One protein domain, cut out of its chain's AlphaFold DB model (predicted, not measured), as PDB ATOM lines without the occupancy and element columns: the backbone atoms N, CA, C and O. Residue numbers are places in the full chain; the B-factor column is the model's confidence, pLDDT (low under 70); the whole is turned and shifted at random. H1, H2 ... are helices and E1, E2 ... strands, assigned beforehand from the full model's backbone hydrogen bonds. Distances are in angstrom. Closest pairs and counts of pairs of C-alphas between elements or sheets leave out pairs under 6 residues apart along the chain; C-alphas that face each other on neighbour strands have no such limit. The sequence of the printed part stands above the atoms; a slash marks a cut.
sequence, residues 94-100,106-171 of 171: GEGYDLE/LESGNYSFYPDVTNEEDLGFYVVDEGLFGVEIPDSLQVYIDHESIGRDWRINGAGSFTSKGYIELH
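AT A GLANCE: This is residues 94 to 100 and 106 to 171 of the 171 residues of the protein "Antirestriction protein (ArdA)" of Propionispora hippei DSM 15287 (UniProt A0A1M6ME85). The parts form a rod: a small antiparallel sheet, order E1, E3, E2, then H1 and H3 crossed in the middle, then short H2 at one end, with Glu 100 at the other. The 73 printed residues, mixed in class, run E1, H1, H2, H3, E2, E3. The whole is only just compact, close to loose, with radius of gyration of the C-alphas 13.5 A and spans of 47 by 20 by 20 A.

IN THESE COORDINATES: E1, residues 111 to 114, begins at C-alpha (137.863, 173.871, 165.895). H1 is 120 to 129, 14.0 A; H2, 139 to 142; H3, 147 to 157, 15.4 A; E2, 160 to 163. E3, 166 to 170, 13.5 A, ends at (138.830, 174.038, 170.074).

HOW THE PARTS SIT: N 112 and O 169 of E1 and E3 are 2.8 A apart; hairpin E2 and E3 has N 161 and O 168 at 2.8 A. H1 touches H3, C-alphas of Gly 124 and Gly 151 closest at 3.7 A, about perpendicular at 85 degrees. H1 only grazes the sheet, with residues 120 to 126. H2 is apart from H1 and H3. In H1 and H3 every O i to N i+4 pair is within hydrogen-bond range; H2 is too short for one.

THE WHOLE: Residues 101 to 105 are cut out, a 9.9 A gap between C-alphas 100 and 106. Residues 130 to 135 stand free. No link is long, and no printed residue is under 70 in pLDDT.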
ATOM      1  N   GLY A  94     133.752 165.963 174.325       93.94
ATOM      2  CA  GLY A  94     135.072 166.517 174.616       93.94
ATOM      3  C   GLY A  94     135.048 167.658 175.629       93.94
ATOM      4  O   GLY A  94     135.914 167.708 176.503       93.94
ATOM      5  N   GLU A  95     134.045 168.532 175.541       93.31
ATOM      6  CA  GLU A  95     133.943 169.752 176.351       93.31
ATOM      7  C   GLU A  95     132.819 169.701 177.394       93.31
ATOM      8  O   GLU A  95     132.816 170.479 178.351       93.31
ATOM      9  N   GLY A  96     131.872 168.768 177.256       92.06
ATOM     10  CA  GLY A  96     130.687 168.695 178.113       92.06
ATOM     11  C   GLY A  96     129.665 169.798 177.833       92.06
ATOM     12  O   GLY A  96     128.897 170.141 178.732       92.06
ATOM     13  N   TYR A  97     129.699 170.362 176.626       94.50
ATOM     14  CA  TYR A  97     128.763 171.378 176.151       94.50
ATOM     15  C   TYR A  97     127.372 170.790 175.925       94.50
ATOM     16  O   TYR A  97     127.225 169.592 175.663       94.50
ATOM     17  N   ASP A  98     126.354 171.640 176.016       94.38
ATOM     18  CA  ASP A  98     125.031 171.282 175.519       94.38
ATOM     19  C   ASP A  98     124.963 171.354 173.979       94.38
ATOM     20  O   ASP A  98     125.918 171.723 173.289       94.38
ATOM     21  N   LEU A  99     123.829 170.922 173.421       94.81
ATOM     22  CA  LEU A  99     123.635 170.873 171.974       94.81
ATOM     23  C   LEU A  99     123.713 172.262 171.319       94.81
ATOM     24  O   LEU A  99     124.227 172.375 170.208       94.81
ATOM     25  N   GLU A 100     123.202 173.302 171.979       94.81
ATOM     26  CA  GLU A 100     123.208 174.662 171.434       94.81
ATOM     27  C   GLU A 100     124.639 175.204 171.385       94.81
ATOM     28  O   GLU A 100     125.102 175.625 170.324       94.81
ATOM     29  N   LEU A 106     130.352 174.515 166.029       97.38
ATOM     30  CA  LEU A 106     130.338 173.994 164.661       97.38
ATOM     31  C   LEU A 106     130.221 175.138 163.637       97.38
ATOM     32  O   LEU A 106     131.030 175.227 162.711       97.38
ATOM     33  N   GLU A 107     129.255 176.038 163.827       96.81
ATOM     34  CA  GLU A 107     128.982 177.171 162.935       96.81
ATOM     35  C   GLU A 107     130.124 178.194 162.902       96.81
ATOM     36  O   GLU A 107     130.420 178.773 161.851       96.81
ATOM     37  N   SER A 108     130.800 178.402 164.035       96.69
ATOM     38  CA  SER A 108     131.969 179.284 164.106       96.69
ATOM     39  C   SER A 108     133.159 178.763 163.289       96.69
ATOM     40  O   SER A 108     134.010 179.551 162.868       96.69
ATOM     41  N   GLY A 109     133.234 177.443 163.075       96.31
ATOM     42  CA  GLY A 109     134.370 176.771 162.442       96.31
ATOM     43  C   GLY A 109     135.662 176.831 163.264       96.31
ATOM     44  O   GLY A 109     136.737 176.554 162.734       96.31
ATOM     45  N   ASN A 110     135.584 177.233 164.535       94.06
ATOM     46  CA  ASN A 110     136.739 177.495 165.386       94.06
ATOM     47  C   ASN A 110     137.197 176.234 166.139       94.06
ATOM     48  O   ASN A 110     137.277 176.207 167.366       94.06
ATOM     49  N   TYR A 111     137.450 175.171 165.380       95.94
ATOM     50  CA  TYR A 111     137.863 173.871 165.895       95.94
ATOM     51  C   TYR A 111     138.719 173.119 164.868       95.94
ATOM     52  O   TYR A 111     138.846 173.500 163.701       95.94
ATOM     53  N   SER A 112     139.323 172.021 165.296       94.19
ATOM     54  CA  SER A 112     139.938 171.020 164.434       94.19
ATOM     55  C   SER A 112     139.452 169.642 164.840       94.19
ATOM     56  O   SER A 112     139.487 169.298 166.017       94.19
ATOM     57  N   PHE A 113     138.971 168.876 163.864       96.25
ATOM     58  CA  PHE A 113     138.387 167.557 164.075       96.25
ATOM     59  C   PHE A 113     139.105 166.514 163.223       96.25
ATOM     60  O   PHE A 113     139.231 166.675 162.007       96.25
ATOM     61  N   TYR A 114     139.564 165.448 163.873       95.25
ATOM     62  CA  TYR A 114     140.311 164.357 163.261       95.25
ATOM     63  C   TYR A 114     139.634 163.020 163.599       95.25
ATOM     64  O   TYR A 114     139.909 162.447 164.659       95.25
ATOM     65  N   PRO A 115     138.751 162.506 162.723       95.88
ATOM     66  CA  PRO A 115     137.927 161.336 163.034       95.88
ATOM     67  C   PRO A 115     138.736 160.042 163.195       95.88
ATOM     68  O   PRO A 115     138.366 159.162 163.969       95.88
ATOM     69  N   ASP A 116     139.874 159.936 162.505       95.75
ATOM     70  CA  ASP A 116     140.742 158.754 162.538       95.75
ATOM     71  C   ASP A 116     141.769 158.780 163.689       95.75
ATOM     72  O   ASP A 116     142.562 157.849 163.833       95.75
ATOM     73  N   VAL A 117     141.780 159.836 164.511       96.44
ATOM     74  CA  VAL A 117     142.741 160.004 165.609       96.44
ATOM     75  C   VAL A 117     142.101 159.563 166.921       96.44
ATOM     76  O   VAL A 117     141.269 160.264 167.491       96.44
ATOM     77  N   THR A 118     142.501 158.391 167.413       96.06
ATOM     78  CA  THR A 118     141.831 157.732 168.553       96.06
ATOM     79  C   THR A 118     142.710 157.578 169.792       96.06
ATOM     80  O   THR A 118     142.234 157.172 170.853       96.06
ATOM     81  N   ASN A 119     144.003 157.870 169.666       96.50
ATOM     82  CA  ASN A 119     144.988 157.759 170.735       96.50
ATOM     83  C   ASN A 119     146.179 158.707 170.493       96.50
ATOM     84  O   ASN A 119     146.276 159.370 169.458       96.50
ATOM     85  N   GLU A 120     147.092 158.790 171.463       96.50
ATOM     86  CA  GLU A 120     148.260 159.669 171.387       96.50
ATOM     87  C   GLU A 120     149.244 159.320 170.259       96.50
ATOM     88  O   GLU A 120     149.901 160.221 169.742       96.50
ATOM     89  N   GLU A 121     149.359 158.055 169.851       96.50
ATOM     90  CA  GLU A 121     150.218 157.667 168.725       96.50
ATOM     91  C   GLU A 121     149.658 158.208 167.402       96.50
ATOM     92  O   GLU A 121     150.402 158.846 166.652       96.50
ATOM     93  N   ASP A 122     148.349 158.051 167.164       96.31
ATOM     94  CA  ASP A 122     147.660 158.600 165.987       96.31
ATOM     95  C   ASP A 122     147.802 160.130 165.934       96.31
ATOM     96  O   ASP A 122     148.144 160.701 164.898       96.31
ATOM     97  N   LEU A 123     147.585 160.803 167.072       95.38
ATOM     98  CA  LEU A 123     147.685 162.259 167.166       95.38
ATOM     99  C   LEU A 123     149.111 162.724 166.881       95.38
ATOM    100  O   LEU A 123     149.323 163.685 166.148       95.38
ATOM    101  N   GLY A 124     150.108 162.034 167.435       94.56
ATOM    102  CA  GLY A 124     151.496 162.377 167.183       94.56
ATOM    103  C   GLY A 124     151.903 162.170 165.733       94.56
ATOM    104  O   GLY A 124     152.643 162.993 165.193       94.56
ATOM    105  N   PHE A 125     151.401 161.110 165.092       92.62
ATOM    106  CA  PHE A 125     151.571 160.901 163.659       92.62
ATOM    107  C   PHE A 125     150.975 162.067 162.871       92.62
ATOM    108  O   PHE A 125     151.670 162.651 162.046       92.62
ATOM    109  N   TYR A 126     149.745 162.469 163.195       91.38
ATOM    110  CA  TYR A 126     149.066 163.588 162.546       91.38
ATOM    111  C   TYR A 126     149.843 164.909 162.686       91.38
ATOM    112  O   TYR A 126     150.123 165.581 161.696       91.38
ATOM    113  N   VAL A 127     150.284 165.250 163.902       89.81
ATOM    114  CA  VAL A 127     151.071 166.467 164.180       89.81
ATOM    115  C   VAL A 127     152.370 166.504 163.363       89.81
ATOM    116  O   VAL A 127     152.795 167.568 162.898       89.81
ATOM    117  N   VAL A 128     153.022 165.351 163.204       90.12
ATOM    118  CA  VAL A 128     154.262 165.213 162.434       90.12
ATOM    119  C   VAL A 128     154.008 165.293 160.929       90.12
ATOM    120  O   VAL A 128     154.715 166.039 160.251       90.12
ATOM    121  N   ASP A 129     153.029 164.546 160.419       85.81
ATOM    122  CA  ASP A 129     152.744 164.409 158.986       85.81
ATOM    123  C   ASP A 129     152.181 165.704 158.382       85.81
ATOM    124  O   ASP A 129     152.656 166.166 157.345       85.81
ATOM    125  N   GLU A 130     151.277 166.381 159.095       83.56
ATOM    126  CA  GLU A 130     150.747 167.697 158.699       83.56
ATOM    127  C   GLU A 130     151.766 168.836 158.873       83.56
ATOM    128  O   GLU A 130     151.506 169.995 158.541       83.56
ATOM    129  N   GLY A 131     152.954 168.535 159.407       80.69
ATOM    130  CA  GLY A 131     154.034 169.503 159.551       80.69
ATOM    131  C   GLY A 131     153.724 170.621 160.546       80.69
ATOM    132  O   GLY A 131     154.255 171.727 160.404       80.69
ATOM    133  N   LEU A 132     152.914 170.355 161.580       82.88
ATOM    134  CA  LEU A 132     152.505 171.358 162.577       82.88
ATOM    135  C   LEU A 132     153.681 171.899 163.407       82.88
ATOM    136  O   LEU A 132     153.607 172.987 163.977       82.88
ATOM    137  N   PHE A 133     154.818 171.199 163.411       80.12
ATOM    138  CA  PHE A 133     156.080 171.695 163.969       80.12
ATOM    139  C   PHE A 133     156.774 172.772 163.118       80.12
ATOM    140  O   PHE A 133     157.793 173.328 163.539       80.12
ATOM    141  N   GLY A 134     156.280 173.056 161.909       81.69
ATOM    142  CA  GLY A 134     156.883 174.016 160.982       81.69
ATOM    143  C   GLY A 134     158.246 173.578 160.433       81.69
ATOM    144  O   GLY A 134     159.002 174.408 159.921       81.69
ATOM    145  N   VAL A 135     158.580 172.291 160.556       83.12
ATOM    146  CA  VAL A 135     159.820 171.689 160.055       83.12
ATOM    147  C   VAL A 135     159.512 170.402 159.301       83.12
ATOM    148  O   VAL A 135     158.735 169.573 159.761       83.12
ATOM    149  N   GLU A 136     160.152 170.226 158.148       84.12
ATOM    150  CA  GLU A 136     160.049 168.996 157.366       84.12
ATOM    151  C   GLU A 136     161.029 167.957 157.925       84.12
ATOM    152  O   GLU A 136     162.232 168.221 158.055       84.12
ATOM    153  N   ILE A 137     160.519 166.778 158.279       85.94
ATOM    154  CA  ILE A 137     161.330 165.683 158.813       85.94
ATOM    155  C   ILE A 137     161.712 164.747 157.658       85.94
ATOM    156  O   ILE A 137     160.826 164.168 157.035       85.94
ATOM    157  N   PRO A 138     163.017 164.535 157.389       89.00
ATOM    158  CA  PRO A 138     163.456 163.599 156.358       89.00
ATOM    159  C   PRO A 138     162.905 162.184 156.576       89.00
ATOM    160  O   PRO A 138     163.010 161.664 157.687       89.00
ATOM    161  N   ASP A 139     162.476 161.508 155.504       87.25
ATOM    162  CA  ASP A 139     161.945 160.130 155.530       87.25
ATOM    163  C   ASP A 139     162.820 159.156 156.331       87.25
ATOM    164  O   ASP A 139     162.341 158.309 157.079       87.25
ATOM    165  N   SER A 140     164.146 159.302 156.219       92.00
ATOM    166  CA  SER A 140     165.109 158.454 156.933       92.00
ATOM    167  C   SER A 140     165.039 158.567 158.460       92.00
ATOM    168  O   SER A 140     165.557 157.693 159.151       92.00
ATOM    169  N   LEU A 141     164.462 159.655 158.979       90.56
ATOM    170  CA  LEU A 141     164.300 159.917 160.406       90.56
ATOM    171  C   LEU A 141     162.892 159.596 160.913       90.56
ATOM    172  O   LEU A 141     162.763 159.348 162.108       90.56
ATOM    173  N   GLN A 142     161.879 159.527 160.040       87.12
ATOM    174  CA  GLN A 142     160.491 159.284 160.454       87.12
ATOM    175  C   GLN A 142     160.325 157.985 161.255       87.12
ATOM    176  O   GLN A 142     159.622 157.957 162.258       87.12
ATOM    177  N   VAL A 143     161.059 156.927 160.892       88.62
ATOM    178  CA  VAL A 143     161.014 155.624 161.589       88.62
ATOM    179  C   VAL A 143     161.579 155.646 163.017       88.62
ATOM    180  O   VAL A 143     161.479 154.646 163.724       88.62
ATOM    181  N   TYR A 144     162.222 156.742 163.425       93.31
ATOM    182  CA  TYR A 144     162.786 156.924 164.767       93.31
ATOM    183  C   TYR A 144     161.974 157.896 165.627       93.31
ATOM    184  O   TYR A 144     162.377 158.172 166.757       93.31
ATOM    185  N   ILE A 145     160.880 158.443 165.096       92.31
ATOM    186  CA  ILE A 145     160.026 159.371 165.829       92.31
ATOM    187  C   ILE A 145     159.140 158.593 166.798       92.31
ATOM    188  O   ILE A 145     158.478 157.626 166.430       92.31
ATOM    189  N   ASP A 146     159.129 159.057 168.042       95.44
ATOM    190  CA  ASP A 146     158.210 158.612 169.081       95.44
ATOM    191  C   ASP A 146     156.919 159.439 168.984       95.44
ATOM    192  O   ASP A 146     156.792 160.503 169.597       95.44
ATOM    193  N   HIS A 147     156.002 158.988 168.124       95.19
ATOM    194  CA  HIS A 147     154.736 159.678 167.877       95.19
ATOM    195  C   HIS A 147     153.854 159.699 169.131       95.19
ATOM    196  O   HIS A 147     153.294 160.739 169.452       95.19
ATOM    197  N   GLU A 148     153.809 158.612 169.904       96.19
ATOM    198  CA  GLU A 148     153.033 158.546 171.150       96.19
ATOM    199  C   GLU A 148     153.431 159.661 172.132       96.19
ATOM    200  O   GLU A 148     152.573 160.372 172.660       96.19
ATOM    201  N   SER A 149     154.735 159.875 172.345       95.88
ATOM    202  CA  SER A 149     155.216 160.954 173.214       95.88
ATOM    203  C   SER A 149     154.850 162.340 172.677       95.88
ATOM    204  O   SER A 149     154.465 163.215 173.453       95.88
ATOM    205  N   ILE A 150     154.928 162.539 171.357       94.00
ATOM    206  CA  ILE A 150     154.537 163.797 170.712       94.00
ATOM    207  C   ILE A 150     153.046 164.074 170.895       94.00
ATOM    208  O   ILE A 150     152.692 165.160 171.346       94.00
ATOM    209  N   GLY A 151     152.173 163.122 170.559       95.00
ATOM    210  CA  GLY A 151     150.730 163.325 170.661       95.00
ATOM    211  C   GLY A 151     150.288 163.518 172.107       95.00
ATOM    212  O   GLY A 151     149.444 164.367 172.391       95.00
ATOM    213  N   ARG A 152     150.929 162.828 173.057       94.25
ATOM    214  CA  ARG A 152     150.709 163.069 174.485       94.25
ATOM    215  C   ARG A 152     151.045 164.503 174.887       94.25
ATOM    216  O   ARG A 152     150.244 165.137 175.575       94.25
ATOM    217  N   ASP A 153     152.214 165.002 174.495       94.00
ATOM    218  CA  ASP A 153     152.626 166.372 174.806       94.00
ATOM    219  C   ASP A 153     151.729 167.395 174.098       94.00
ATOM    220  O   ASP A 153     151.378 168.408 174.704       94.00
ATOM    221  N   TRP A 154     151.312 167.121 172.858       91.94
ATOM    222  CA  TRP A 154     150.366 167.961 172.124       91.94
ATOM    223  C   TRP A 154     149.051 168.091 172.887       91.94
ATOM    224  O   TRP A 154     148.666 169.195 173.264       91.94
ATOM    225  N   ARG A 155     148.428 166.961 173.234       91.69
ATOM    226  CA  ARG A 155     147.159 166.931 173.970       91.69
ATOM    227  C   ARG A 155     147.235 167.610 175.337       91.69
ATOM    228  O   ARG A 155     146.291 168.269 175.742       91.69
ATOM    229  N   ILE A 156     148.337 167.445 176.076       90.12
ATOM    230  CA  ILE A 156     148.499 168.059 177.410       90.12
ATOM    231  C   ILE A 156     148.619 169.585 177.327       90.12
ATOM    232  O   ILE A 156     148.216 170.277 178.263       90.12
ATOM    233  N   ASN A 157     149.227 170.102 176.259       89.12
ATOM    234  CA  ASN A 157     149.454 171.536 176.089       89.12
ATOM    235  C   ASN A 157     148.351 172.232 175.276       89.12
ATOM    236  O   ASN A 157     148.258 173.458 175.339       89.12
ATOM    237  N   GLY A 158     147.561 171.470 174.519       82.62
ATOM    238  CA  GLY A 158     146.398 171.931 173.767       82.62
ATOM    239  C   GLY A 158     145.100 171.892 174.573       82.62
ATOM    240  O   GLY A 158     145.076 171.516 175.747       82.62
ATOM    241  N   ALA A 159     144.012 172.289 173.917       83.12
ATOM    242  CA  ALA A 159     142.643 172.224 174.428       83.12
ATOM    243  C   ALA A 159     141.847 171.158 173.656       83.12
ATOM    244  O   ALA A 159     140.758 171.425 173.157       83.12
ATOM    245  N   GLY A 160     142.450 169.979 173.476       92.12
ATOM    246  CA  GLY A 160     141.850 168.896 172.708       92.12
ATOM    247  C   GLY A 160     141.583 167.627 173.508       92.12
ATOM    248  O   GLY A 160     142.265 167.312 174.491       92.12
ATOM    249  N   SER A 161     140.588 166.881 173.041       95.25
ATOM    250  CA  SER A 161     139.988 165.739 173.721       95.25
ATOM    251  C   SER A 161     139.798 164.566 172.759       95.25
ATOM    252  O   SER A 161     139.414 164.742 171.605       95.25
ATOM    253  N   PHE A 162     140.054 163.348 173.251       96.94
ATOM    254  CA  PHE A 162     139.650 162.118 172.564       96.94
ATOM    255  C   PHE A 162     138.195 161.800 172.902       96.94
ATOM    256  O   PHE A 162     137.822 161.795 174.077       96.94
ATOM    257  N   THR A 163     137.411 161.485 171.881       96.62
ATOM    258  CA  THR A 163     135.973 161.216 171.955       96.62
ATOM    259  C   THR A 163     135.659 159.908 171.236       96.62
ATOM    260  O   THR A 163     136.527 159.284 170.617       96.62
ATOM    261  N   SER A 164     134.406 159.472 171.292       95.50
ATOM    262  CA  SER A 164     133.916 158.328 170.523       95.50
ATOM    263  C   SER A 164     133.979 158.556 169.004       95.50
ATOM    264  O   SER A 164     133.926 157.588 168.242       95.50
ATOM    265  N   LYS A 165     134.132 159.817 168.572       96.56
ATOM    266  CA  LYS A 165     134.158 160.257 167.171       96.56
ATOM    267  C   LYS A 165     135.544 160.628 166.649       96.56
ATOM    268  O   LYS A 165     135.656 160.951 165.475       96.56
ATOM    269  N   GLY A 166     136.583 160.576 167.483       96.88
ATOM    270  CA  GLY A 166     137.956 160.926 167.112       96.88
ATOM    271  C   GLY A 166     138.556 161.961 168.059       96.88
ATOM    272  O   GLY A 166     138.236 161.987 169.245       96.88
ATOM    273  N   TYR A 167     139.435 162.819 167.546       96.94
ATOM    274  CA  TYR A 167     140.030 163.913 168.313       96.94
ATOM    275  C   TYR A 167     139.432 165.252 167.893       96.94
ATOM    276  O   TYR A 167     139.389 165.568 166.703       96.94
ATOM    277  N   ILE A 168     139.002 166.046 168.870       96.94
ATOM    278  CA  ILE A 168     138.507 167.413 168.684       96.94
ATOM    279  C   ILE A 168     139.394 168.375 169.473       96.94
ATOM    280  O   ILE A 168     139.774 168.077 170.602       96.94
ATOM    281  N   GLU A 169     139.735 169.518 168.889       94.75
ATOM    282  CA  GLU A 169     140.459 170.609 169.547       94.75
ATOM    283  C   GLU A 169     139.790 171.939 169.212       94.75
ATOM    284  O   GLU A 169     139.600 172.255 168.037       94.75
ATOM    285  N   LEU A 170     139.415 172.705 170.238       93.81
ATOM    286  CA  LEU A 170     138.830 174.038 170.074       93.81
ATOM    287  C   LEU A 170     139.925 175.119 170.067       93.81
ATOM    288  O   LEU A 170     140.952 174.961 170.732       93.81
ATOM    289  N   HIS A 171     139.697 176.222 169.341       89.88
ATOM    290  CA  HIS A 171     140.676 177.315 169.153       89.88
ATOM    291  C   HIS A 171     140.275 178.651 169.789       89.88
ATOM    292  O   HIS A 171     139.068 178.902 169.992       89.88
TER     293      HIS A 171